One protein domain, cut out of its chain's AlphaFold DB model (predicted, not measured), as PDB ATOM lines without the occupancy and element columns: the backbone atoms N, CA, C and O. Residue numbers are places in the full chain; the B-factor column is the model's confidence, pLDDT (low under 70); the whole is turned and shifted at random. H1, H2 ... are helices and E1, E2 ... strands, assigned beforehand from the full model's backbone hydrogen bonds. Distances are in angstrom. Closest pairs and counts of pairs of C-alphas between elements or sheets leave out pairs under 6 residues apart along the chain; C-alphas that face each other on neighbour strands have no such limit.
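AT A GLANCE: This is residues 283 to 445 of the 456 residues of an uncharacterized protein of Candidatus Taylorbacteria bacterium RIFCSPLOWO2_01_FULL_45_15b (UniProt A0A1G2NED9). One twisted sheet of seven strands, curled like part of a barrel, has two helices, H2 and H3, packed side by side on one face. From the end of H3 the chain goes on through H4 to H5, which lies away from the sheet, while the short H1 only grazes the sheet. The printed part has 163 residues, with the order E1 E2 H1 E3 E4 H2 E5 E6 E7 H3 H4 H5; the class is mixed, helices and strands. The sheet is mixed too, in the order E1 E2 E3 E4 E7 E6 E5. The whole is compact, with a radius of gyration of the C-alphas of 16.1 A and spans of 46 by 40 by 24 A.

IN THESE COORDINATES: E1, residues 283 to 288, begins at C-alpha 283 (63.587, 23.372, 12.828). E2, residues 291 to 301, is 32.2 A long. H1 is residues 307 to 310, E3 residues 320 to 324 and E4 residues 330 to 334. H2, residues 344 to 354, is 15.5 A long. E5 is residues 376 to 378; E6, residues 381 to 387, is 14.9 A long; E7 is residues 390 to 392. H3, residues 408 to 419, is 16.8 A long. H4 is residues 423 to 429, and H5, residues 437 to 445, ends at C-alpha 445 (56.501, 34.733, -9.562).

HOW THE PARTS SIT: E2 pairs with antiparallel E1 over residues 291 to 296 (N 286 and O 293, 2.8 A) and with parallel E3 over 297 to 301 (N 322 and O 298, 2.8 A). E2, H1 and E3 form a strand-helix-strand unit, two parallel neighbour strands with a helix between, its crossover right-handed. E4 is antiparallel to E3 (N 323 and O 331, 2.8 A) and to E7 (N 332 and O 391, 2.8 A). E5, E6 and E7 form a meander, each strand the antiparallel neighbour of the one before, with N 376 and O 386 at 2.7 A and N 390 and O 387 at 2.8 A. H2 lies over E6 at a height over the sheet of 9.3 A; H3, on the same face, lies over E2 and E3 at 8.0 A. H2 and H3 touch, closest at the C-alphas of Phe 346 and Ala 418, 4.9 A, opposite ways at 35.2 degrees, only just a steep tilt. H4 touches H3 only at the corner, closest at C-alphas 417 and 423, 4.7 A. H5 touches H4, closest at C-alphas 429 and 437, 5.2 A, and is apart from H3. Every O i to N i+4 pair is within hydrogen-bond range in H2, H3 and H4, and 4 of 5 in H5; H1 is too short for one.

THE WHOLE: The C-alphas of Ser 397 and Phe 445 are the two farthest apart, 48.7 A. The printed part has no cut. The links H2 to E5 and E7 to H3 are long. The mean pLDDT of the printed part is 89.6, and residues 435 to 445 are under 70.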
ATOM      1  N   MET A 283      63.963  22.040  12.348       97.38
ATOM      2  CA  MET A 283      63.587  23.372  12.828       97.38
ATOM      3  C   MET A 283      62.549  23.996  11.890       97.38
ATOM      4  O   MET A 283      62.798  24.103  10.691       97.38
ATOM      5  N   VAL A 284      61.419  24.452  12.432       96.75
ATOM      6  CA  VAL A 284      60.367  25.154  11.675       96.75
ATOM      7  C   VAL A 284      60.156  26.541  12.281       96.75
ATOM      8  O   VAL A 284      59.990  26.662  13.493       96.75
ATOM      9  N   ASP A 285      60.181  27.597  11.463       95.31
ATOM     10  CA  ASP A 285      59.826  28.949  11.916       95.31
ATOM     11  C   ASP A 285      58.329  29.023  12.243       95.31
ATOM     12  O   ASP A 285      57.500  28.579  11.458       95.31
ATOM     13  N   PHE A 286      57.980  29.586  13.395       94.12
ATOM     14  CA  PHE A 286      56.639  29.571  13.979       94.12
ATOM     15  C   PHE A 286      56.291  30.945  14.563       94.12
ATOM     16  O   PHE A 286      57.134  31.607  15.174       94.12
ATOM     17  N   LEU A 287      55.038  31.379  14.411       89.19
ATOM     18  CA  LEU A 287      54.548  32.632  14.992       89.19
ATOM     19  C   LEU A 287      53.876  32.359  16.346       89.19
ATOM     20  O   LEU A 287      52.681  32.079  16.421       89.19
ATOM     21  N   GLY A 288      54.662  32.430  17.419       83.38
ATOM     22  CA  GLY A 288      54.159  32.322  18.786       83.38
ATOM     23  C   GLY A 288      53.576  33.641  19.298       83.38
ATOM     24  O   GLY A 288      53.753  34.702  18.701       83.38
ATOM     25  N   ARG A 289      52.929  33.605  20.471       78.19
ATOM     26  CA  ARG A 289      52.352  34.809  21.113       78.19
ATOM     27  C   ARG A 289      53.383  35.924  21.370       78.19
ATOM     28  O   ARG A 289      53.013  37.090  21.408       78.19
ATOM     29  N   LYS A 290      54.663  35.570  21.539       78.62
ATOM     30  CA  LYS A 290      55.785  36.509  21.736       78.62
ATOM     31  C   LYS A 290      56.467  36.951  20.426       78.62
ATOM     32  O   LYS A 290      57.511  37.589  20.484       78.62
ATOM     33  N   GLY A 291      55.904  36.616  19.263       85.06
ATOM     34  CA  GLY A 291      56.487  36.885  17.947       85.06
ATOM     35  C   GLY A 291      57.084  35.638  17.284       85.06
ATOM     36  O   GLY A 291      56.734  34.503  17.616       85.06
ATOM     37  N   LYS A 292      57.961  35.853  16.297       89.56
ATOM     38  CA  LYS A 292      58.621  34.769  15.552       89.56
ATOM     39  C   LYS A 292      59.606  34.016  16.454       89.56
ATOM     40  O   LYS A 292      60.453  34.628  17.097       89.56
ATOM     41  N   GLN A 293      59.517  32.693  16.445       93.06
ATOM     42  CA  GLN A 293      60.439  31.762  17.101       93.06
ATOM     43  C   GLN A 293      60.652  30.540  16.193       93.06
ATOM     44  O   GLN A 293      59.965  30.406  15.183       93.06
ATOM     45  N   LYS A 294      61.567  29.630  16.538       94.44
ATOM     46  CA  LYS A 294      61.672  28.319  15.871       94.44
ATOM     47  C   LYS A 294      61.182  27.226  16.815       94.44
ATOM     48  O   LYS A 294      61.544  27.252  17.987       94.44
ATOM     49  N   ILE A 295      60.405  26.277  16.300       96.69
ATOM     50  CA  ILE A 295      60.003  25.061  17.018       96.69
ATOM     51  C   ILE A 295      60.813  23.853  16.538       96.69
ATOM     52  O   ILE A 295      61.225  23.780  15.376       96.69
ATOM     53  N   ARG A 296      61.035  22.902  17.446       97.62
ATOM     54  CA  ARG A 296      61.776  21.653  17.238       97.62
ATOM     55  C   ARG A 296      60.803  20.523  16.899       97.62
ATOM     56  O   ARG A 296      60.149  19.975  17.786       97.62
ATOM     57  N   VAL A 297      60.707  20.165  15.620       98.25
ATOM     58  CA  VAL A 297      59.981  18.970  15.165       98.25
ATOM     59  C   VAL A 297      60.947  17.783  15.176       98.25
ATOM     60  O   VAL A 297      62.012  17.850  14.566       98.25
ATOM     61  N   LEU A 298      60.595  16.695  15.855       98.25
ATOM     62  CA  LEU A 298      61.390  15.463  15.899       98.25
ATOM     63  C   LEU A 298      60.498  14.291  15.491       98.25
ATOM     64  O   LEU A 298      59.471  14.055  16.131       98.25
ATOM     65  N   MET A 299      60.897  13.560  14.446       97.88
ATOM     66  CA  MET A 299      60.264  12.301  14.050       97.88
ATOM     67  C   MET A 299      61.159  11.105  14.390       97.88
ATOM     68  O   MET A 299      62.375  11.187  14.238       97.88
ATOM     69  N   VAL A 300      60.556  10.004  14.839       97.81
ATOM     70  CA  VAL A 300      61.227   8.716  15.068       97.81
ATOM     71  C   VAL A 300      60.351   7.560  14.581       97.81
ATOM     72  O   VAL A 300      59.122   7.627  14.660       97.81
ATOM     73  N   GLU A 301      60.980   6.481  14.126       97.25
ATOM     74  CA  GLU A 301      60.315   5.207  13.841       97.25
ATOM     75  C   GLU A 301      60.724   4.210  14.941       97.25
ATOM     76  O   GLU A 301      61.906   3.915  15.103       97.25
ATOM     77  N   SER A 302      59.781   3.799  15.801       96.19
ATOM     78  CA  SER A 302      60.053   2.961  16.980       96.19
ATOM     79  C   SER A 302      58.794   2.368  17.624       96.19
ATOM     80  O   SER A 302      57.796   3.062  17.849       96.19
ATOM     81  N   ASP A 303      58.879   1.106  18.049       94.50
ATOM     82  CA  ASP A 303      57.859   0.447  18.876       94.50
ATOM     83  C   ASP A 303      57.956   0.779  20.372       94.50
ATOM     84  O   ASP A 303      56.981   0.571  21.102       94.50
ATOM     85  N   ASN A 304      59.053   1.394  20.823       94.75
ATOM     86  CA  ASN A 304      59.235   1.775  22.218       94.75
ATOM     87  C   ASN A 304      58.175   2.825  22.642       94.75
ATOM     88  O   ASN A 304      58.121   3.929  22.085       94.75
ATOM     89  N   PRO A 305      57.299   2.520  23.625       91.00
ATOM     90  CA  PRO A 305      56.200   3.408  24.007       91.00
ATOM     91  C   PRO A 305      56.672   4.648  24.779       91.00
ATOM     92  O   PRO A 305      55.916   5.612  24.912       91.00
ATOM     93  N   LEU A 306      57.907   4.653  25.288       95.12
ATOM     94  CA  LEU A 306      58.440   5.715  26.139       95.12
ATOM     95  C   LEU A 306      59.143   6.830  25.355       95.12
ATOM     96  O   LEU A 306      59.465   7.855  25.955       95.12
ATOM     97  N   CYS A 307      59.290   6.728  24.027       96.50
ATOM     98  CA  CYS A 307      59.835   7.815  23.202       96.50
ATOM     99  C   CYS A 307      59.077   9.147  23.382       96.50
ATOM    100  O   CYS A 307      59.695  10.206  23.398       96.50
ATOM    101  N   GLN A 308      57.760   9.116  23.615       94.44
ATOM    102  CA  GLN A 308      56.967  10.324  23.894       94.44
ATOM    103  C   GLN A 308      57.252  10.939  25.282       94.44
ATOM    104  O   GLN A 308      57.095  12.145  25.470       94.44
ATOM    105  N   LYS A 309      57.711  10.135  26.251       94.00
ATOM    106  CA  LYS A 309      58.198  10.599  27.562       94.00
ATOM    107  C   LYS A 309      59.626  11.144  27.430       94.00
ATOM    108  O   LYS A 309      59.912  12.231  27.924       94.00
ATOM    109  N   ALA A 310      60.491  10.426  26.713       96.81
ATOM    110  CA  ALA A 310      61.896  10.769  26.499       96.81
ATOM    111  C   ALA A 310      62.095  12.032  25.637       96.81
ATOM    112  O   ALA A 310      62.974  12.836  25.937       96.81
ATOM    113  N   SER A 311      61.235  12.291  24.644       96.38
ATOM    114  CA  SER A 311      61.304  13.501  23.804       96.38
ATOM    115  C   SER A 311      61.083  14.814  24.569       96.38
ATOM    116  O   SER A 311      61.425  15.884  24.063       96.38
ATOM    117  N   ARG A 312      60.569  14.747  25.806       94.25
ATOM    118  CA  ARG A 312      60.438  15.891  26.725       94.25
ATOM    119  C   ARG A 312      61.671  16.139  27.602       94.25
ATOM    120  O   ARG A 312      61.691  17.140  28.316       94.25
ATOM    121  N   MET A 313      62.690  15.271  27.589       93.56
ATOM    122  CA  MET A 313      63.938  15.541  28.314       93.56
ATOM    123  C   MET A 313      64.624  16.788  27.758       93.56
ATOM    124  O   MET A 313      64.679  16.968  26.544       93.56
ATOM    125  N   ARG A 314      65.193  17.614  28.646       90.19
ATOM    126  CA  ARG A 314      65.787  18.921  28.309       90.19
ATOM    127  C   ARG A 314      66.804  18.853  27.166       90.19
ATOM    128  O   ARG A 314      66.830  19.742  26.323       90.19
ATOM    129  N   ASP A 315      67.602  17.792  27.134       89.56
ATOM    130  CA  ASP A 315      68.719  17.654  26.196       89.56
ATOM    131  C   ASP A 315      68.299  17.004  24.852       89.56
ATOM    132  O   ASP A 315      69.092  16.957  23.916       89.56
ATOM    133  N   ILE A 316      67.037  16.553  24.728       94.62
ATOM    134  CA  ILE A 316      66.401  16.115  23.466       94.62
ATOM    135  C   ILE A 316      65.424  17.191  22.976       94.62
ATOM    136  O   ILE A 316      65.587  17.726  21.881       94.62
ATOM    137  N   HIS A 317      64.432  17.515  23.811       93.81
ATOM    138  CA  HIS A 317      63.427  18.568  23.661       93.81
ATOM    139  C   HIS A 317      62.773  18.648  22.269       93.81
ATOM    140  O   HIS A 317      63.246  19.343  21.373       93.81
ATOM    141  N   ALA A 318      61.627  17.989  22.105       96.81
ATOM    142  CA  ALA A 318      60.731  18.196  20.970       96.81
ATOM    143  C   ALA A 318      59.569  19.133  21.346       96.81
ATOM    144  O   ALA A 318      58.937  18.963  22.390       96.81
ATOM    145  N   ASP A 319      59.260  20.090  20.471       97.25
ATOM    146  CA  ASP A 319      58.035  20.898  20.530       97.25
ATOM    147  C   ASP A 319      56.885  20.208  19.801       97.25
ATOM    148  O   ASP A 319      55.737  20.274  20.236       97.25
ATOM    149  N   VAL A 320      57.209  19.502  18.715       98.06
ATOM    150  CA  VAL A 320      56.316  18.565  18.036       98.06
ATOM    151  C   VAL A 320      57.042  17.232  17.935       98.06
ATOM    152  O   VAL A 320      58.063  17.121  17.258       98.06
ATOM    153  N   PHE A 321      56.523  16.221  18.621       98.38
ATOM    154  CA  PHE A 321      57.044  14.863  18.568       98.38
ATOM    155  C   PHE A 321      56.154  14.001  17.673       98.38
ATOM    156  O   PHE A 321      54.949  13.907  17.905       98.38
ATOM    157  N   ILE A 322      56.755  13.377  16.662       98.44
ATOM    158  CA  ILE A 322      56.105  12.488  15.698       98.44
ATOM    159  C   ILE A 322      56.705  11.094  15.871       98.44
ATOM    160  O   ILE A 322      57.921  10.915  15.854       98.44
ATOM    161  N   ARG A 323      55.853  10.084  16.012       97.81
ATOM    162  CA  ARG A 323      56.255   8.684  16.132       97.81
ATOM    163  C   ARG A 323      55.534   7.850  15.087       97.81
ATOM    164  O   ARG A 323      54.311   7.915  15.017       97.81
ATOM    165  N   ARG A 324      56.271   7.020  14.354       97.69
ATOM    166  CA  ARG A 324      55.741   5.882  13.589       97.69
ATOM    167  C   ARG A 324      56.113   4.580  14.306       97.69
ATOM    168  O   ARG A 324      57.218   4.484  14.832       97.69
ATOM    169  N   ASN A 325      55.204   3.612  14.385       96.25
ATOM    170  CA  ASN A 325      55.493   2.267  14.908       96.25
ATOM    171  C   ASN A 325      55.744   1.268  13.755       96.25
ATOM    172  O   ASN A 325      55.571   1.627  12.587       96.25
ATOM    173  N   SER A 326      56.130   0.024  14.048       95.69
ATOM    174  CA  SER A 326      56.397  -1.003  13.019       95.69
ATOM    175  C   SER A 326      55.160  -1.418  12.216       95.69
ATOM    176  O   SER A 326      55.290  -1.835  11.067       95.69
ATOM    177  N   LYS A 327      53.951  -1.233  12.765       95.00
ATOM    178  CA  LYS A 327      52.685  -1.387  12.025       95.00
ATOM    179  C   LYS A 327      52.430  -0.245  11.026       95.00
ATOM    180  O   LYS A 327      51.454  -0.307  10.290       95.00
ATOM    181  N   GLY A 328      53.251   0.809  11.019       95.94
ATOM    182  CA  GLY A 328      53.095   2.005  10.183       95.94
ATOM    183  C   GLY A 328      52.183   3.091  10.773       95.94
ATOM    184  O   GLY A 328      52.149   4.200  10.227       95.94
ATOM    185  N   GLN A 329      51.499   2.804  11.888       97.38
ATOM    186  CA  GLN A 329      50.630   3.727  12.630       97.38
ATOM    187  C   GLN A 329      51.420   4.943  13.134       97.38
ATOM    188  O   GLN A 329      52.587   4.811  13.518       97.38
ATOM    189  N   VAL A 330      50.793   6.124  13.142       98.06
ATOM    190  CA  VAL A 330      51.462   7.408  13.425       98.06
ATOM    191  C   VAL A 330      50.807   8.167  14.576       98.06
ATOM    192  O   VAL A 330      49.594   8.323  14.639       98.06
ATOM    193  N   GLN A 331      51.630   8.704  15.473       98.00
ATOM    194  CA  GLN A 331      51.201   9.456  16.650       98.00
ATOM    195  C   GLN A 331      51.955  10.785  16.721       98.00
ATOM    196  O   GLN A 331      53.185  10.804  16.644       98.00
ATOM    197  N   VAL A 332      51.230  11.892  16.874       98.25
ATOM    198  CA  VAL A 332      51.788  13.251  16.909       98.25
ATOM    199  C   VAL A 332      51.364  13.959  18.187       98.25
ATOM    200  O   VAL A 332      50.193  13.927  18.555       98.25
ATOM    201  N   PHE A 333      52.316  14.609  18.855       97.44
ATOM    202  CA  PHE A 333      52.134  15.261  20.153       97.44
ATOM    203  C   PHE A 333      52.783  16.649  20.155       97.44
ATOM    204  O   PHE A 333      53.930  16.787  19.729       97.44
ATOM    205  N   THR A 334      52.097  17.663  20.686       96.06
ATOM    206  CA  THR A 334      52.652  19.016  20.885       96.06
ATOM    207  C   THR A 334      53.068  19.278  22.331       96.06
ATOM    208  O   THR A 334      52.409  18.840  23.276       96.06
ATOM    209  N   SER A 335      54.129  20.060  22.516       90.75
ATOM    210  CA  SER A 335      54.552  20.589  23.813       90.75
ATOM    211  C   SER A 335      53.615  21.698  24.296       90.75
ATOM    212  O   SER A 335      53.474  22.731  23.643       90.75
ATOM    213  N   MET A 336      53.038  21.532  25.491       83.75
ATOM    214  CA  MET A 336      52.212  22.561  26.145       83.75
ATOM    215  C   MET A 336      53.017  23.792  26.610       83.75
ATOM    216  O   MET A 336      52.430  24.788  27.024       83.75
ATOM    217  N   LEU A 337      54.354  23.746  26.544       85.81
ATOM    218  CA  LEU A 337      55.217  24.888  26.873       85.81
ATOM    219  C   LEU A 337      55.190  25.968  25.775       85.81
ATOM    220  O   LEU A 337      55.464  27.139  26.047       85.81
ATOM    221  N   VAL A 338      54.844  25.594  24.538       87.38
ATOM    222  CA  VAL A 338      54.829  26.501  23.385       87.38
ATOM    223  C   VAL A 338      53.438  27.115  23.227       87.38
ATOM    224  O   VAL A 338      52.515  26.498  22.699       87.38
ATOM    225  N   GLN A 339      53.280  28.363  23.669       84.69
ATOM    226  CA  GLN A 339      51.998  29.067  23.577       84.69
ATOM    227  C   GLN A 339      51.494  29.158  22.126       84.69
ATOM    228  O   GLN A 339      52.243  29.523  21.218       84.69
ATOM    229  N   ASN A 340      50.203  28.868  21.945       86.00
ATOM    230  CA  ASN A 340      49.465  28.778  20.678       86.00
ATOM    231  C   ASN A 340      49.857  27.611  19.743       86.00
ATOM    232  O   ASN A 340      49.219  27.455  18.698       86.00
ATOM    233  N   LEU A 341      50.835  26.764  20.091       92.00
ATOM    234  CA  LEU A 341      51.131  25.559  19.312       92.00
ATOM    235  C   LEU A 341      49.962  24.572  19.421       92.00
ATOM    236  O   LEU A 341      49.556  24.184  20.513       92.00
ATOM    237  N   ASN A 342      49.394  24.197  18.278       92.50
ATOM    238  CA  ASN A 342      48.219  23.337  18.195       92.50
ATOM    239  C   ASN A 342      48.235  22.538  16.884       92.50
ATOM    240  O   ASN A 342      48.863  22.945  15.909       92.50
ATOM    241  N   LEU A 343      47.514  21.417  16.850       96.44
ATOM    242  CA  LEU A 343      47.507  20.499  15.709       96.44
ATOM    243  C   LEU A 343      46.401  20.770  14.675       96.44
ATOM    244  O   LEU A 343      46.243  19.957  13.773       96.44
ATOM    245  N   ALA A 344      45.642  21.873  14.738       93.94
ATOM    246  CA  ALA A 344      44.464  22.046  13.876       93.94
ATOM    247  C   ALA A 344      44.806  22.039  12.371       93.94
ATOM    248  O   ALA A 344      44.200  21.292  11.608       93.94
ATOM    249  N   ASN A 345      45.807  22.812  11.931       95.12
ATOM    250  CA  ASN A 345      46.238  22.797  10.524       95.12
ATOM    251  C   ASN A 345      46.965  21.500  10.142       95.12
ATOM    252  O   ASN A 345      46.823  21.034   9.017       95.12
ATOM    253  N   PHE A 346      47.687  20.887  11.082       97.88
ATOM    254  CA  PHE A 346      48.371  19.612  10.859       97.88
ATOM    255  C   PHE A 346      47.354  18.487  10.613       97.88
ATOM    256  O   PHE A 346      47.439  17.779   9.614       97.88
ATOM    257  N   ALA A 347      46.330  18.388  11.464       98.12
ATOM    258  CA  ALA A 347      45.228  17.445  11.323       98.12
ATOM    259  C   ALA A 347      44.431  17.675  10.035       98.12
ATOM    260  O   ALA A 347      44.128  16.702   9.351       98.12
ATOM    261  N   ARG A 348      44.166  18.935   9.650       97.38
ATOM    262  CA  ARG A 348      43.545  19.265   8.353       97.38
ATOM    263  C   ARG A 348      44.340  18.712   7.178       97.38
ATOM    264  O   ARG A 348      43.760  18.048   6.327       97.38
ATOM    265  N   MET A 349      45.651  18.951   7.144       97.94
ATOM    266  CA  MET A 349      46.525  18.470   6.070       97.94
ATOM    267  C   MET A 349      46.601  16.941   6.027       97.94
ATOM    268  O   MET A 349      46.424  16.358   4.960       97.94
ATOM    269  N   ILE A 350      46.818  16.293   7.175       98.25
ATOM    270  CA  ILE A 350      46.876  14.830   7.294       98.25
ATOM    271  C   ILE A 350      45.556  14.183   6.863       98.25
ATOM    272  O   ILE A 350      45.550  13.334   5.975       98.25
ATOM    273  N   ARG A 351      44.426  14.625   7.425       97.56
ATOM    274  CA  ARG A 351      43.106  14.086   7.081       97.56
ATOM    275  C   ARG A 351      42.768  14.334   5.619       97.56
ATOM    276  O   ARG A 351      42.351  13.401   4.946       97.56
ATOM    277  N   TRP A 352      43.023  15.540   5.095       96.38
ATOM    278  CA  TRP A 352      42.833  15.831   3.670       96.38
ATOM    279  C   TRP A 352      43.645  14.887   2.781       96.38
ATOM    280  O   TRP A 352      43.137  14.464   1.747       96.38
ATOM    281  N   LEU A 353      44.879  14.530   3.155       95.75
ATOM    282  CA  LEU A 353      45.688  13.567   2.398       95.75
ATOM    283  C   LEU A 353      45.064  12.165   2.401       95.75
ATOM    284  O   LEU A 353      45.004  11.562   1.331       95.75
ATOM    285  N   GLU A 354      44.545  11.693   3.538       96.00
ATOM    286  CA  GLU A 354      43.923  10.363   3.665       96.00
ATOM    287  C   GLU A 354      42.556  10.243   2.951       96.00
ATOM    288  O   GLU A 354      42.222   9.159   2.478       96.00
ATOM    289  N   LEU A 355      41.782  11.338   2.809       94.94
ATOM    290  CA  LEU A 355      40.456  11.317   2.154       94.94
ATOM    291  C   LEU A 355      40.485  10.639   0.764       94.94
ATOM    292  O   LEU A 355      41.373  10.954  -0.037       94.94
ATOM    293  N   PRO A 356      39.486   9.813   0.392       91.94
ATOM    294  CA  PRO A 356      39.384   9.248  -0.955       91.94
ATOM    295  C   PRO A 356      39.366  10.333  -2.042       91.94
ATOM    296  O   PRO A 356      38.605  11.297  -1.941       91.94
ATOM    297  N   LYS A 357      40.185  10.176  -3.091       90.88
ATOM    298  CA  LYS A 357      40.305  11.153  -4.190       90.88
ATOM    299  C   LYS A 357      39.597  10.725  -5.475       90.88
ATOM    300  O   LYS A 357      39.392   9.530  -5.722       90.88
ATOM    301  N   ASP A 358      39.223  11.703  -6.293       89.38
ATOM    302  CA  ASP A 358      38.900  11.535  -7.712       89.38
ATOM    303  C   ASP A 358      40.168  11.446  -8.588       89.38
ATOM    304  O   ASP A 358      41.297  11.485  -8.094       89.38
ATOM    305  N   GLU A 359      39.977  11.297  -9.898       88.62
ATOM    306  CA  GLU A 359      41.057  11.248 -10.896       88.62
ATOM    307  C   GLU A 359      41.788  12.593 -11.088       88.62
ATOM    308  O   GLU A 359      42.837  12.649 -11.726       88.62
ATOM    309  N   HIS A 360      41.272  13.670 -10.495       82.81
ATOM    310  CA  HIS A 360      41.871  15.005 -10.469       82.81
ATOM    311  C   HIS A 360      42.528  15.330  -9.110       82.81
ATOM    312  O   HIS A 360      42.948  16.466  -8.882       82.81
ATOM    313  N   GLY A 361      42.622  14.355  -8.197       83.31
ATOM    314  CA  GLY A 361      43.241  14.507  -6.876       83.31
ATOM    315  C   GLY A 361      42.391  15.249  -5.835       83.31
ATOM    316  O   GLY A 361      42.905  15.580  -4.763       83.31
ATOM    317  N   ARG A 362      41.108  15.509  -6.111       84.81
ATOM    318  CA  ARG A 362      40.168  16.227  -5.233       84.81
ATOM    319  C   ARG A 362      39.429  15.245  -4.313       84.81
ATOM    320  O   ARG A 362      39.183  14.115  -4.731       84.81
ATOM    321  N   PRO A 363      39.068  15.615  -3.070       89.38
ATOM    322  CA  PRO A 363      38.278  14.742  -2.202       89.38
ATOM    323  C   PRO A 363      36.909  14.391  -2.799       89.38
ATOM    324  O   PRO A 363      36.195  15.269  -3.272       89.38
ATOM    325  N   LYS A 364      36.522  13.114  -2.707       90.81
ATOM    326  CA  LYS A 364      35.173  12.618  -3.050       90.81
ATOM    327  C   LYS A 364      34.135  12.849  -1.946       90.81
ATOM    328  O   LYS A 364      32.950  12.620  -2.163       90.81
ATOM    329  N   THR A 365      34.575  13.246  -0.757       87.50
ATOM    330  CA  THR A 365      33.728  13.513   0.413       87.50
ATOM    331  C   THR A 365      33.437  15.002   0.525       87.50
ATOM    332  O   THR A 365      34.381  15.795   0.569       87.50
ATOM    333  N   ASP A 366      32.165  15.371   0.657       87.06
ATOM    334  CA  ASP A 366      31.778  16.741   0.990       87.06
ATOM    335  C   ASP A 366      32.070  17.018   2.475       87.06
ATOM    336  O   ASP A 366      31.342  16.592   3.369       87.06
ATOM    337  N   ILE A 367      33.221  17.640   2.736       90.06
ATOM    338  CA  ILE A 367      33.661  18.085   4.061       90.06
ATOM    339  C   ILE A 367      34.594  19.287   3.902       90.06
ATOM    340  O   ILE A 367      35.546  19.262   3.113       90.06
ATOM    341  N   SER A 368      34.350  20.361   4.652       91.19
ATOM    342  CA  SER A 368      35.133  21.585   4.495       91.19
ATOM    343  C   SER A 368      36.519  21.487   5.136       91.19
ATOM    344  O   SER A 368      36.762  20.796   6.131       91.19
ATOM    345  N   TRP A 369      37.437  22.317   4.635       91.69
ATOM    346  CA  TRP A 369      38.753  22.525   5.248       91.69
ATOM    347  C   TRP A 369      38.676  22.913   6.734       91.69
ATOM    348  O   TRP A 369      39.574  22.590   7.512       91.69
ATOM    349  N   LYS A 370      37.601  23.588   7.168       92.25
ATOM    350  CA  LYS A 370      37.419  23.967   8.574       92.25
ATOM    351  C   LYS A 370      37.207  22.729   9.448       92.25
ATOM    352  O   LYS A 370      37.898  22.614  10.466       92.25
ATOM    353  N   GLU A 371      36.308  21.840   9.027       94.31
ATOM    354  CA  GLU A 371      35.829  20.650   9.750       94.31
ATOM    355  C   GLU A 371      36.880  19.549   9.868       94.31
ATOM    356  O   GLU A 371      36.975  18.918  10.915       94.31
ATOM    357  N   LEU A 372      37.772  19.401   8.882       95.81
ATOM    358  CA  LEU A 372      38.912  18.476   8.985       95.81
ATOM    359  C   LEU A 372      39.823  18.769  10.202       95.81
ATOM    360  O   LEU A 372      40.570  17.896  10.639       95.81
ATOM    361  N   GLY A 373      39.743  19.974  10.783       94.75
ATOM    362  CA  GLY A 373      40.435  20.363  12.019       94.75
ATOM    363  C   GLY A 373      39.631  20.197  13.318       94.75
ATOM    364  O   GLY A 373      40.105  20.649  14.360       94.75
ATOM    365  N   ALA A 374      38.427  19.616  13.280       94.00
ATOM    366  CA  ALA A 374      37.612  19.351  14.469       94.00
ATOM    367  C   ALA A 374      38.225  18.251  15.359       94.00
ATOM    368  O   ALA A 374      39.018  17.432  14.885       94.00
ATOM    369  N   GLN A 375      37.885  18.265  16.653       94.75
ATOM    370  CA  GLN A 375      38.319  17.237  17.607       94.75
ATOM    371  C   GLN A 375      37.684  15.865  17.303       94.75
ATOM    372  O   GLN A 375      36.849  15.732  16.409       94.75
ATOM    373  N   ASP A 376      38.128  14.864  18.058       92.62
ATOM    374  CA  ASP A 376      37.694  13.473  18.044       92.62
ATOM    375  C   ASP A 376      37.900  12.797  16.680       92.62
ATOM    376  O   ASP A 376      38.796  13.197  15.930       92.62
ATOM    377  N   THR A 377      37.180  11.712  16.390       92.19
ATOM    378  CA  THR A 377      37.274  10.962  15.125       92.19
ATOM    379  C   THR A 377      36.183  11.425  14.160       92.19
ATOM    380  O   THR A 377      35.035  11.595  14.561       92.19
ATOM    381  N   LEU A 378      36.519  11.598  12.879       92.88
ATOM    382  CA  LEU A 378      35.556  11.984  11.842       92.88
ATOM    383  C   LEU A 378      35.108  10.753  11.049       92.88
ATOM    384  O   LEU A 378      35.945   9.978  10.596       92.88
ATOM    385  N   SER A 379      33.806  10.604  10.804       91.06
ATOM    386  CA  SER A 379      33.247   9.475  10.038       91.06
ATOM    387  C   SER A 379      33.753   9.393   8.590       91.06
ATOM    388  O   SER A 379      33.804   8.309   8.020       91.06
ATOM    389  N   THR A 380      34.171  10.518   8.001       92.25
ATOM    390  CA  THR A 380      34.754  10.592   6.647       92.25
ATOM    391  C   THR A 380      36.236  10.201   6.582       92.25
ATOM    392  O   THR A 380      36.784  10.109   5.486       92.25
ATOM    393  N   VAL A 381      36.906  10.065   7.731       93.88
ATOM    394  CA  VAL A 381      38.339   9.740   7.874       93.88
ATOM    395  C   VAL A 381      38.578   9.125   9.269       93.88
ATOM    396  O   VAL A 381      39.162   9.763  10.157       93.88
ATOM    397  N   PRO A 382      38.035   7.914   9.515       92.69
ATOM    398  CA  PRO A 382      37.981   7.307  10.846       92.69
ATOM    399  C   PRO A 382      39.353   6.884  11.391       92.69
ATOM    400  O   PRO A 382      39.487   6.578  12.573       92.69
ATOM    401  N   GLU A 383      40.392   6.887  10.556       94.88
ATOM    402  CA  GLU A 383      41.751   6.469  10.897       94.88
ATOM    403  C   GLU A 383      42.491   7.468  11.803       94.88
ATOM    404  O   GLU A 383      43.595   7.159  12.251       94.88
ATOM    405  N   TRP A 384      41.932   8.659  12.056       96.88
ATOM    406  CA  TRP A 384      42.629   9.783  12.695       96.88
ATOM    407  C   TRP A 384      41.808  10.470  13.800       96.88
ATOM    408  O   TRP A 384      40.922  11.281  13.513       96.88
ATOM    409  N   TYR A 385      42.180  10.236  15.061       96.31
ATOM    410  CA  TYR A 385      41.601  10.857  16.264       96.31
ATOM    411  C   TYR A 385      42.392  12.107  16.698       96.31
ATOM    412  O   TYR A 385      43.608  12.020  16.882       96.31
ATOM    413  N   LEU A 386      41.733  13.261  16.885       96.31
ATOM    414  CA  LEU A 386      42.367  14.529  17.295       96.31
ATOM    415  C   LEU A 386      41.870  15.006  18.670       96.31
ATOM    416  O   LEU A 386      40.719  15.402  18.796       96.31
ATOM    417  N   PHE A 387      42.742  15.098  19.674       91.94
ATOM    418  CA  PHE A 387      42.356  15.568  21.012       91.94
ATOM    419  C   PHE A 387      43.471  16.345  21.715       91.94
ATOM    420  O   PHE A 387      44.589  15.848  21.840       91.94
ATOM    421  N   LYS A 388      43.166  17.564  22.190       86.50
ATOM    422  CA  LYS A 388      43.969  18.383  23.134       86.50
ATOM    423  C   LYS A 388      45.503  18.274  22.944       86.50
ATOM    424  O   LYS A 388      46.241  17.941  23.866       86.50
ATOM    425  N   GLY A 389      45.995  18.575  21.737       91.50
ATOM    426  CA  GLY A 389      47.437  18.572  21.423       91.50
ATOM    427  C   GLY A 389      48.029  17.209  21.034       91.50
ATOM    428  O   GLY A 389      49.251  17.078  20.934       91.50
ATOM    429  N   MET A 390      47.184  16.206  20.786       95.69
ATOM    430  CA  MET A 390      47.563  14.896  20.254       95.69
ATOM    431  C   MET A 390      46.733  14.560  19.007       95.69
ATOM    432  O   MET A 390      45.528  14.799  18.985       95.69
ATOM    433  N   LEU A 391      47.364  13.991  17.980       97.81
ATOM    434  CA  LEU A 391      46.710  13.432  16.792       97.81
ATOM    435  C   LEU A 391      47.200  11.991  16.618       97.81
ATOM    436  O   LEU A 391      48.407  11.759  16.519       97.81
ATOM    437  N   LEU A 392      46.277  11.033  16.612       97.56
ATOM    438  CA  LEU A 392      46.577   9.605  16.676       97.56
ATOM    439  C   LEU A 392      45.950   8.855  15.497       97.56
ATOM    440  O   LEU A 392      44.728   8.798  15.370       97.56
ATOM    441  N   ASN A 393      46.798   8.223  14.691       97.25
ATOM    442  CA  ASN A 393      46.444   7.102  13.835       97.25
ATOM    443  C   ASN A 393      46.826   5.811  14.564       97.25
ATOM    444  O   ASN A 393      47.972   5.377  14.510       97.25
ATOM    445  N   GLY A 394      45.870   5.248  15.307       90.81
ATOM    446  CA  GLY A 394      46.090   4.118  16.212       90.81
ATOM    447  C   GLY A 394      46.708   4.498  17.565       90.81
ATOM    448  O   GLY A 394      47.482   5.452  17.712       90.81
ATOM    449  N   SER A 395      46.357   3.736  18.599       84.50
ATOM    450  CA  SER A 395      46.844   3.939  19.969       84.50
ATOM    451  C   SER A 395      47.054   2.605  20.694       84.50
ATOM    452  O   SER A 395      46.826   1.542  20.125       84.50
ATOM    453  N   HIS A 396      47.499   2.636  21.955       75.50
ATOM    454  CA  HIS A 396      47.573   1.412  22.759       75.50
ATOM    455  C   HIS A 396      46.176   0.847  23.076       75.50
ATOM    456  O   HIS A 396      46.018  -0.369  23.057       75.50
ATOM    457  N   SER A 397      45.182   1.703  23.335       72.50
ATOM    458  CA  SER A 397      43.782   1.302  23.554       72.50
ATOM    459  C   SER A 397      42.985   1.149  22.256       72.50
ATOM    460  O   SER A 397      41.844   0.724  22.284       72.50
ATOM    461  N   HIS A 398      43.564   1.536  21.115       80.50
ATOM    462  CA  HIS A 398      42.962   1.413  19.787       80.50
ATOM    463  C   HIS A 398      43.991   0.794  18.813       80.50
ATOM    464  O   HIS A 398      44.449   1.468  17.881       80.50
ATOM    465  N   PRO A 399      44.428  -0.465  19.039       82.06
ATOM    466  CA  PRO A 399      45.543  -1.073  18.306       82.06
ATOM    467  C   PRO A 399      45.177  -1.532  16.886       82.06
ATOM    468  O   PRO A 399      46.083  -1.734  16.072       82.06
ATOM    469  N   GLY A 400      43.881  -1.703  16.598       84.75
ATOM    470  CA  GLY A 400      43.343  -2.200  15.324       84.75
ATOM    471  C   GLY A 400      43.097  -1.142  14.240       84.75
ATOM    472  O   GLY A 400      42.677  -1.501  13.144       84.75
ATOM    473  N   VAL A 401      43.349   0.145  14.509       91.44
ATOM    474  CA  VAL A 401      43.163   1.219  13.512       91.44
ATOM    475  C   VAL A 401      44.117   1.005  12.322       91.44
ATOM    476  O   VAL A 401      45.321   0.845  12.558       91.44
ATOM    477  N   PRO A 402      43.640   1.028  11.060       94.12
ATOM    478  CA  PRO A 402      44.496   0.895   9.882       94.12
ATOM    479  C   PRO A 402      45.613   1.943   9.851       94.12
ATOM    480  O   PRO A 402      45.392   3.113  10.157       94.12
ATOM    481  N   ALA A 403      46.821   1.535   9.465       97.00
ATOM    482  CA  ALA A 403      47.950   2.448   9.353       97.00
ATOM    483  C   ALA A 403      47.790   3.412   8.166       97.00
ATOM    484  O   ALA A 403      47.460   2.991   7.054       97.00
ATOM    485  N   THR A 404      48.078   4.694   8.402       97.25
ATOM    486  CA  THR A 404      48.078   5.736   7.365       97.25
ATOM    487  C   THR A 404      49.010   5.389   6.201       97.25
ATOM    488  O   THR A 404      50.146   4.940   6.396       97.25
ATOM    489  N   ARG A 405      48.558   5.661   4.971       95.25
ATOM    490  CA  ARG A 405      49.364   5.459   3.753       95.25
ATOM    491  C   ARG A 405      50.339   6.610   3.488       95.25
ATOM    492  O   ARG A 405      51.124   6.550   2.541       95.25
ATOM    493  N   ILE A 406      50.320   7.659   4.311       97.31
ATOM    494  CA  ILE A 406      51.174   8.837   4.153       97.31
ATOM    495  C   ILE A 406      52.629   8.476   4.523       97.31
ATOM    496  O   ILE A 406      52.937   8.008   5.627       97.31
ATOM    497  N   ALA A 407      53.555   8.699   3.587       97.31
ATOM    498  CA  ALA A 407      54.980   8.424   3.775       97.31
ATOM    499  C   ALA A 407      55.621   9.369   4.811       97.31
ATOM    500  O   ALA A 407      55.278  10.549   4.873       97.31
ATOM    501  N   SER A 408      56.607   8.889   5.577       97.06
ATOM    502  CA  SER A 408      57.239   9.644   6.680       97.06
ATOM    503  C   SER A 408      57.792  11.012   6.239       97.06
ATOM    504  O   SER A 408      57.636  12.006   6.946       97.06
ATOM    505  N   LYS A 409      58.331  11.104   5.011       96.88
ATOM    506  CA  LYS A 409      58.750  12.371   4.380       96.88
ATOM    507  C   LYS A 409      57.589  13.361   4.203       96.88
ATOM    508  O   LYS A 409      57.734  14.525   4.558       96.88
ATOM    509  N   ALA A 410      56.437  12.903   3.715       97.38
ATOM    510  CA  ALA A 410      55.259  13.747   3.516       97.38
ATOM    511  C   ALA A 410      54.652  14.226   4.850       97.38
ATOM    512  O   ALA A 410      54.124  15.330   4.926       97.38
ATOM    513  N   ILE A 411      54.789  13.445   5.929       98.25
ATOM    514  CA  ILE A 411      54.380  13.854   7.286       98.25
ATOM    515  C   ILE A 411      55.291  14.980   7.816       98.25
ATOM    516  O   ILE A 411      54.801  15.936   8.418       98.25
ATOM    517  N   LEU A 412      56.600  14.924   7.540       97.75
ATOM    518  CA  LEU A 412      57.543  16.009   7.854       97.75
ATOM    519  C   LEU A 412      57.312  17.267   6.996       97.75
ATOM    520  O   LEU A 412      57.420  18.383   7.505       97.75
ATOM    521  N   GLU A 413      56.944  17.111   5.724       97.50
ATOM    522  CA  GLU A 413      56.519  18.227   4.864       97.50
ATOM    523  C   GLU A 413      55.234  18.876   5.397       97.50
ATOM    524  O   GLU A 413      55.168  20.098   5.531       97.50
ATOM    525  N   VAL A 414      54.241  18.077   5.801       98.19
ATOM    526  CA  VAL A 414      53.030  18.574   6.475       98.19
ATOM    527  C   VAL A 414      53.365  19.281   7.791       98.19
ATOM    528  O   VAL A 414      52.783  20.327   8.060       98.19
ATOM    529  N   ALA A 415      54.335  18.804   8.579       97.69
ATOM    530  CA  ALA A 415      54.795  19.523   9.771       97.69
ATOM    531  C   ALA A 415      55.322  20.925   9.421       97.69
ATOM    532  O   ALA A 415      54.910  21.911  10.033       97.69
ATOM    533  N   TYR A 416      56.175  21.037   8.400       97.50
ATOM    534  CA  TYR A 416      56.661  22.332   7.925       97.50
ATOM    535  C   TYR A 416      55.504  23.247   7.482       97.50
ATOM    536  O   TYR A 416      55.386  24.368   7.979       97.50
ATOM    537  N   HIS A 417      54.601  22.769   6.620       97.44
ATOM    538  CA  HIS A 417      53.505  23.589   6.090       97.44
ATOM    539  C   HIS A 417      52.428  23.964   7.126       97.44
ATOM    540  O   HIS A 417      51.838  25.044   7.028       97.44
ATOM    541  N   ALA A 418      52.159  23.103   8.109       96.56
ATOM    542  CA  ALA A 418      51.118  23.315   9.115       96.56
ATOM    543  C   ALA A 418      51.513  24.318  10.206       96.56
ATOM    544  O   ALA A 418      50.646  25.042  10.701       96.56
ATOM    545  N   PHE A 419      52.794  24.349  10.596       95.56
ATOM    546  CA  PHE A 419      53.281  25.215  11.674       95.56
ATOM    547  C   PHE A 419      53.941  26.507  11.168       95.56
ATOM    548  O   PHE A 419      53.957  27.497  11.901       95.56
ATOM    549  N   HIS A 420      54.456  26.539   9.932       94.12
ATOM    550  CA  HIS A 420      55.086  27.743   9.394       94.12
ATOM    551  C   HIS A 420      54.051  28.799   8.956       94.12
ATOM    552  O   HIS A 420      53.199  28.510   8.109       94.12
ATOM    553  N   PRO A 421      54.141  30.055   9.447       85.00
ATOM    554  CA  PRO A 421      53.035  31.022   9.409       85.00
ATOM    555  C   PRO A 421      52.546  31.417   8.006       85.00
ATOM    556  O   PRO A 421      51.388  31.790   7.864       85.00
ATOM    557  N   GLY A 422      53.392  31.325   6.974       87.06
ATOM    558  CA  GLY A 422      53.001  31.581   5.577       87.06
ATOM    559  C   GLY A 422      52.701  30.337   4.725       87.06
ATOM    560  O   GLY A 422      52.232  30.470   3.601       87.06
ATOM    561  N   GLN A 423      52.983  29.122   5.211       93.12
ATOM    562  CA  GLN A 423      53.080  27.933   4.343       93.12
ATOM    563  C   GLN A 423      51.801  27.095   4.253       93.12
ATOM    564  O   GLN A 423      51.675  26.283   3.334       93.12
ATOM    565  N   THR A 424      50.829  27.306   5.147       91.38
ATOM    566  CA  THR A 424      49.518  26.643   5.057       91.38
ATOM    567  C   THR A 424      48.761  27.085   3.801       91.38
ATOM    568  O   THR A 424      48.269  26.233   3.063       91.38
ATOM    569  N   SER A 425      48.731  28.387   3.495       88.88
ATOM    570  CA  SER A 425      48.059  28.919   2.299       88.88
ATOM    571  C   SER A 425      48.690  28.411   0.999       88.88
ATOM    572  O   SER A 425      47.974  28.076   0.061       88.88
ATOM    573  N   ILE A 426      50.022  28.282   0.962       91.06
ATOM    574  CA  ILE A 426      50.759  27.718  -0.181       91.06
ATOM    575  C   ILE A 426      50.382  26.240  -0.375       91.06
ATOM    576  O   ILE A 426      49.995  25.837  -1.471       91.06
ATOM    577  N   TRP A 427      50.399  25.443   0.700       93.81
ATOM    578  CA  TRP A 427      50.015  24.025   0.662       93.81
ATOM    579  C   TRP A 427      48.579  23.808   0.162       93.81
ATOM    580  O   TRP A 427      48.324  22.848  -0.570       93.81
ATOM    581  N   MET A 428      47.664  24.705   0.549       90.75
ATOM    582  CA  MET A 428      46.263  24.728   0.117       90.75
ATOM    583  C   MET A 428      46.116  25.111  -1.363       90.75
ATOM    584  O   MET A 428      45.430  24.405  -2.103       90.75
ATOM    585  N   ALA A 429      46.790  26.174  -1.815       88.12
ATOM    586  CA  ALA A 429      46.752  26.630  -3.208       88.12
ATOM    587  C   ALA A 429      47.273  25.555  -4.178       88.12
ATOM    588  O   ALA A 429      46.614  25.256  -5.172       88.12
ATOM    589  N   MET A 430      48.375  24.877  -3.825       88.25
ATOM    590  CA  MET A 430      48.928  23.728  -4.566       88.25
ATOM    591  C   MET A 430      47.971  22.523  -4.687       88.25
ATOM    592  O   MET A 430      48.287  21.562  -5.382       88.25
ATOM    593  N   ARG A 431      46.833  22.533  -3.980       89.12
ATOM    594  CA  ARG A 431      45.821  21.459  -3.946       89.12
ATOM    595  C   ARG A 431      44.416  21.948  -4.319       89.12
ATOM    596  O   ARG A 431      43.450  21.218  -4.122       89.12
ATOM    597  N   GLY A 432      44.288  23.178  -4.826       84.44
ATOM    598  CA  GLY A 432      42.998  23.768  -5.204       84.44
ATOM    599  C   GLY A 432      42.052  24.052  -4.028       84.44
ATOM    600  O   GLY A 432      40.845  24.143  -4.227       84.44
ATOM    601  N   ILE A 433      42.566  24.165  -2.798       84.25
ATOM    602  CA  ILE A 433      41.748  24.321  -1.587       84.25
ATOM    603  C   ILE A 433      41.541  25.813  -1.286       84.25
ATOM    604  O   ILE A 433      42.378  26.448  -0.647       84.25
ATOM    605  N   GLY A 434      40.408  26.374  -1.709       70.81
ATOM    606  CA  GLY A 434      40.033  27.769  -1.446       70.81
ATOM    607  C   GLY A 434      39.435  28.455  -2.674       70.81
ATOM    608  O   GLY A 434      39.099  27.796  -3.653       70.81
ATOM    609  N   LYS A 435      39.299  29.786  -2.627       51.19
ATOM    610  CA  LYS A 435      38.945  30.570  -3.818       51.19
ATOM    611  C   LYS A 435      40.187  30.790  -4.687       51.19
ATOM    612  O   LYS A 435      41.162  31.337  -4.191       51.19
ATOM    613  N   GLU A 436      40.086  30.354  -5.942       42.47
ATOM    614  CA  GLU A 436      40.948  30.653  -7.102       42.47
ATOM    615  C   GLU A 436      42.479  30.609  -6.870       42.47
ATOM    616  O   GLU A 436      43.082  31.584  -6.418       42.47
ATOM    617  N   PRO A 437      43.154  29.500  -7.252       45.38
ATOM    618  CA  PRO A 437      44.609  29.353  -7.110       45.38
ATOM    619  C   PRO A 437      45.452  30.401  -7.853       45.38
ATOM    620  O   PRO A 437      46.600  30.639  -7.477       45.38
ATOM    621  N   GLU A 438      44.912  31.014  -8.909       41.12
ATOM    622  CA  GLU A 438      45.676  31.813  -9.876       41.12
ATOM    623  C   GLU A 438      46.354  33.037  -9.244       41.12
ATOM    624  O   GLU A 438      47.534  33.281  -9.492       41.12
ATOM    625  N   LEU A 439      45.665  33.752  -8.348       42.25
ATOM    626  CA  LEU A 439      46.226  34.918  -7.650       42.25
ATOM    627  C   LEU A 439      47.369  34.547  -6.689       42.25
ATOM    628  O   LEU A 439      48.325  35.309  -6.542       42.25
ATOM    629  N   ALA A 440      47.308  33.368  -6.060       44.03
ATOM    630  CA  ALA A 440      48.370  32.885  -5.176       44.03
ATOM    631  C   ALA A 440      49.611  32.428  -5.964       44.03
ATOM    632  O   ALA A 440      50.740  32.647  -5.524       44.03
ATOM    633  N   VAL A 441      49.412  31.834  -7.145       46.69
ATOM    634  CA  VAL A 441      50.508  31.435  -8.043       46.69
ATOM    635  C   VAL A 441      51.154  32.656  -8.707       46.69
ATOM    636  O   VAL A 441      52.377  32.723  -8.774       46.69
ATOM    637  N   GLN A 442      50.383  33.670  -9.114       42.78
ATOM    638  CA  GLN A 442      50.941  34.917  -9.660       42.78
ATOM    639  C   GLN A 442      51.786  35.701  -8.641       42.78
ATOM    640  O   GLN A 442      52.747  36.362  -9.033       42.78
ATOM    641  N   ALA A 443      51.479  35.614  -7.342       47.44
ATOM    642  CA  ALA A 443      52.314  36.212  -6.298       47.44
ATOM    643  C   ALA A 443      53.703  35.545  -6.210       47.44
ATOM    644  O   ALA A 443      54.709  36.245  -6.126       47.44
ATOM    645  N   LEU A 444      53.768  34.209  -6.316       48.09
ATOM    646  CA  LEU A 444      55.018  33.435  -6.241       48.09
ATOM    647  C   LEU A 444      56.039  33.778  -7.338       48.09
ATOM    648  O   LEU A 444      57.230  33.560  -7.131       48.09
ATOM    649  N   PHE A 445      55.602  34.319  -8.479       48.78
ATOM    650  CA  PHE A 445      56.501  34.733  -9.562       48.78
ATOM    651  C   PHE A 445      56.928  36.207  -9.495       48.78
ATOM    652  O   PHE A 445      57.960  36.550 -10.062       48.78
TER     653      PHE A 445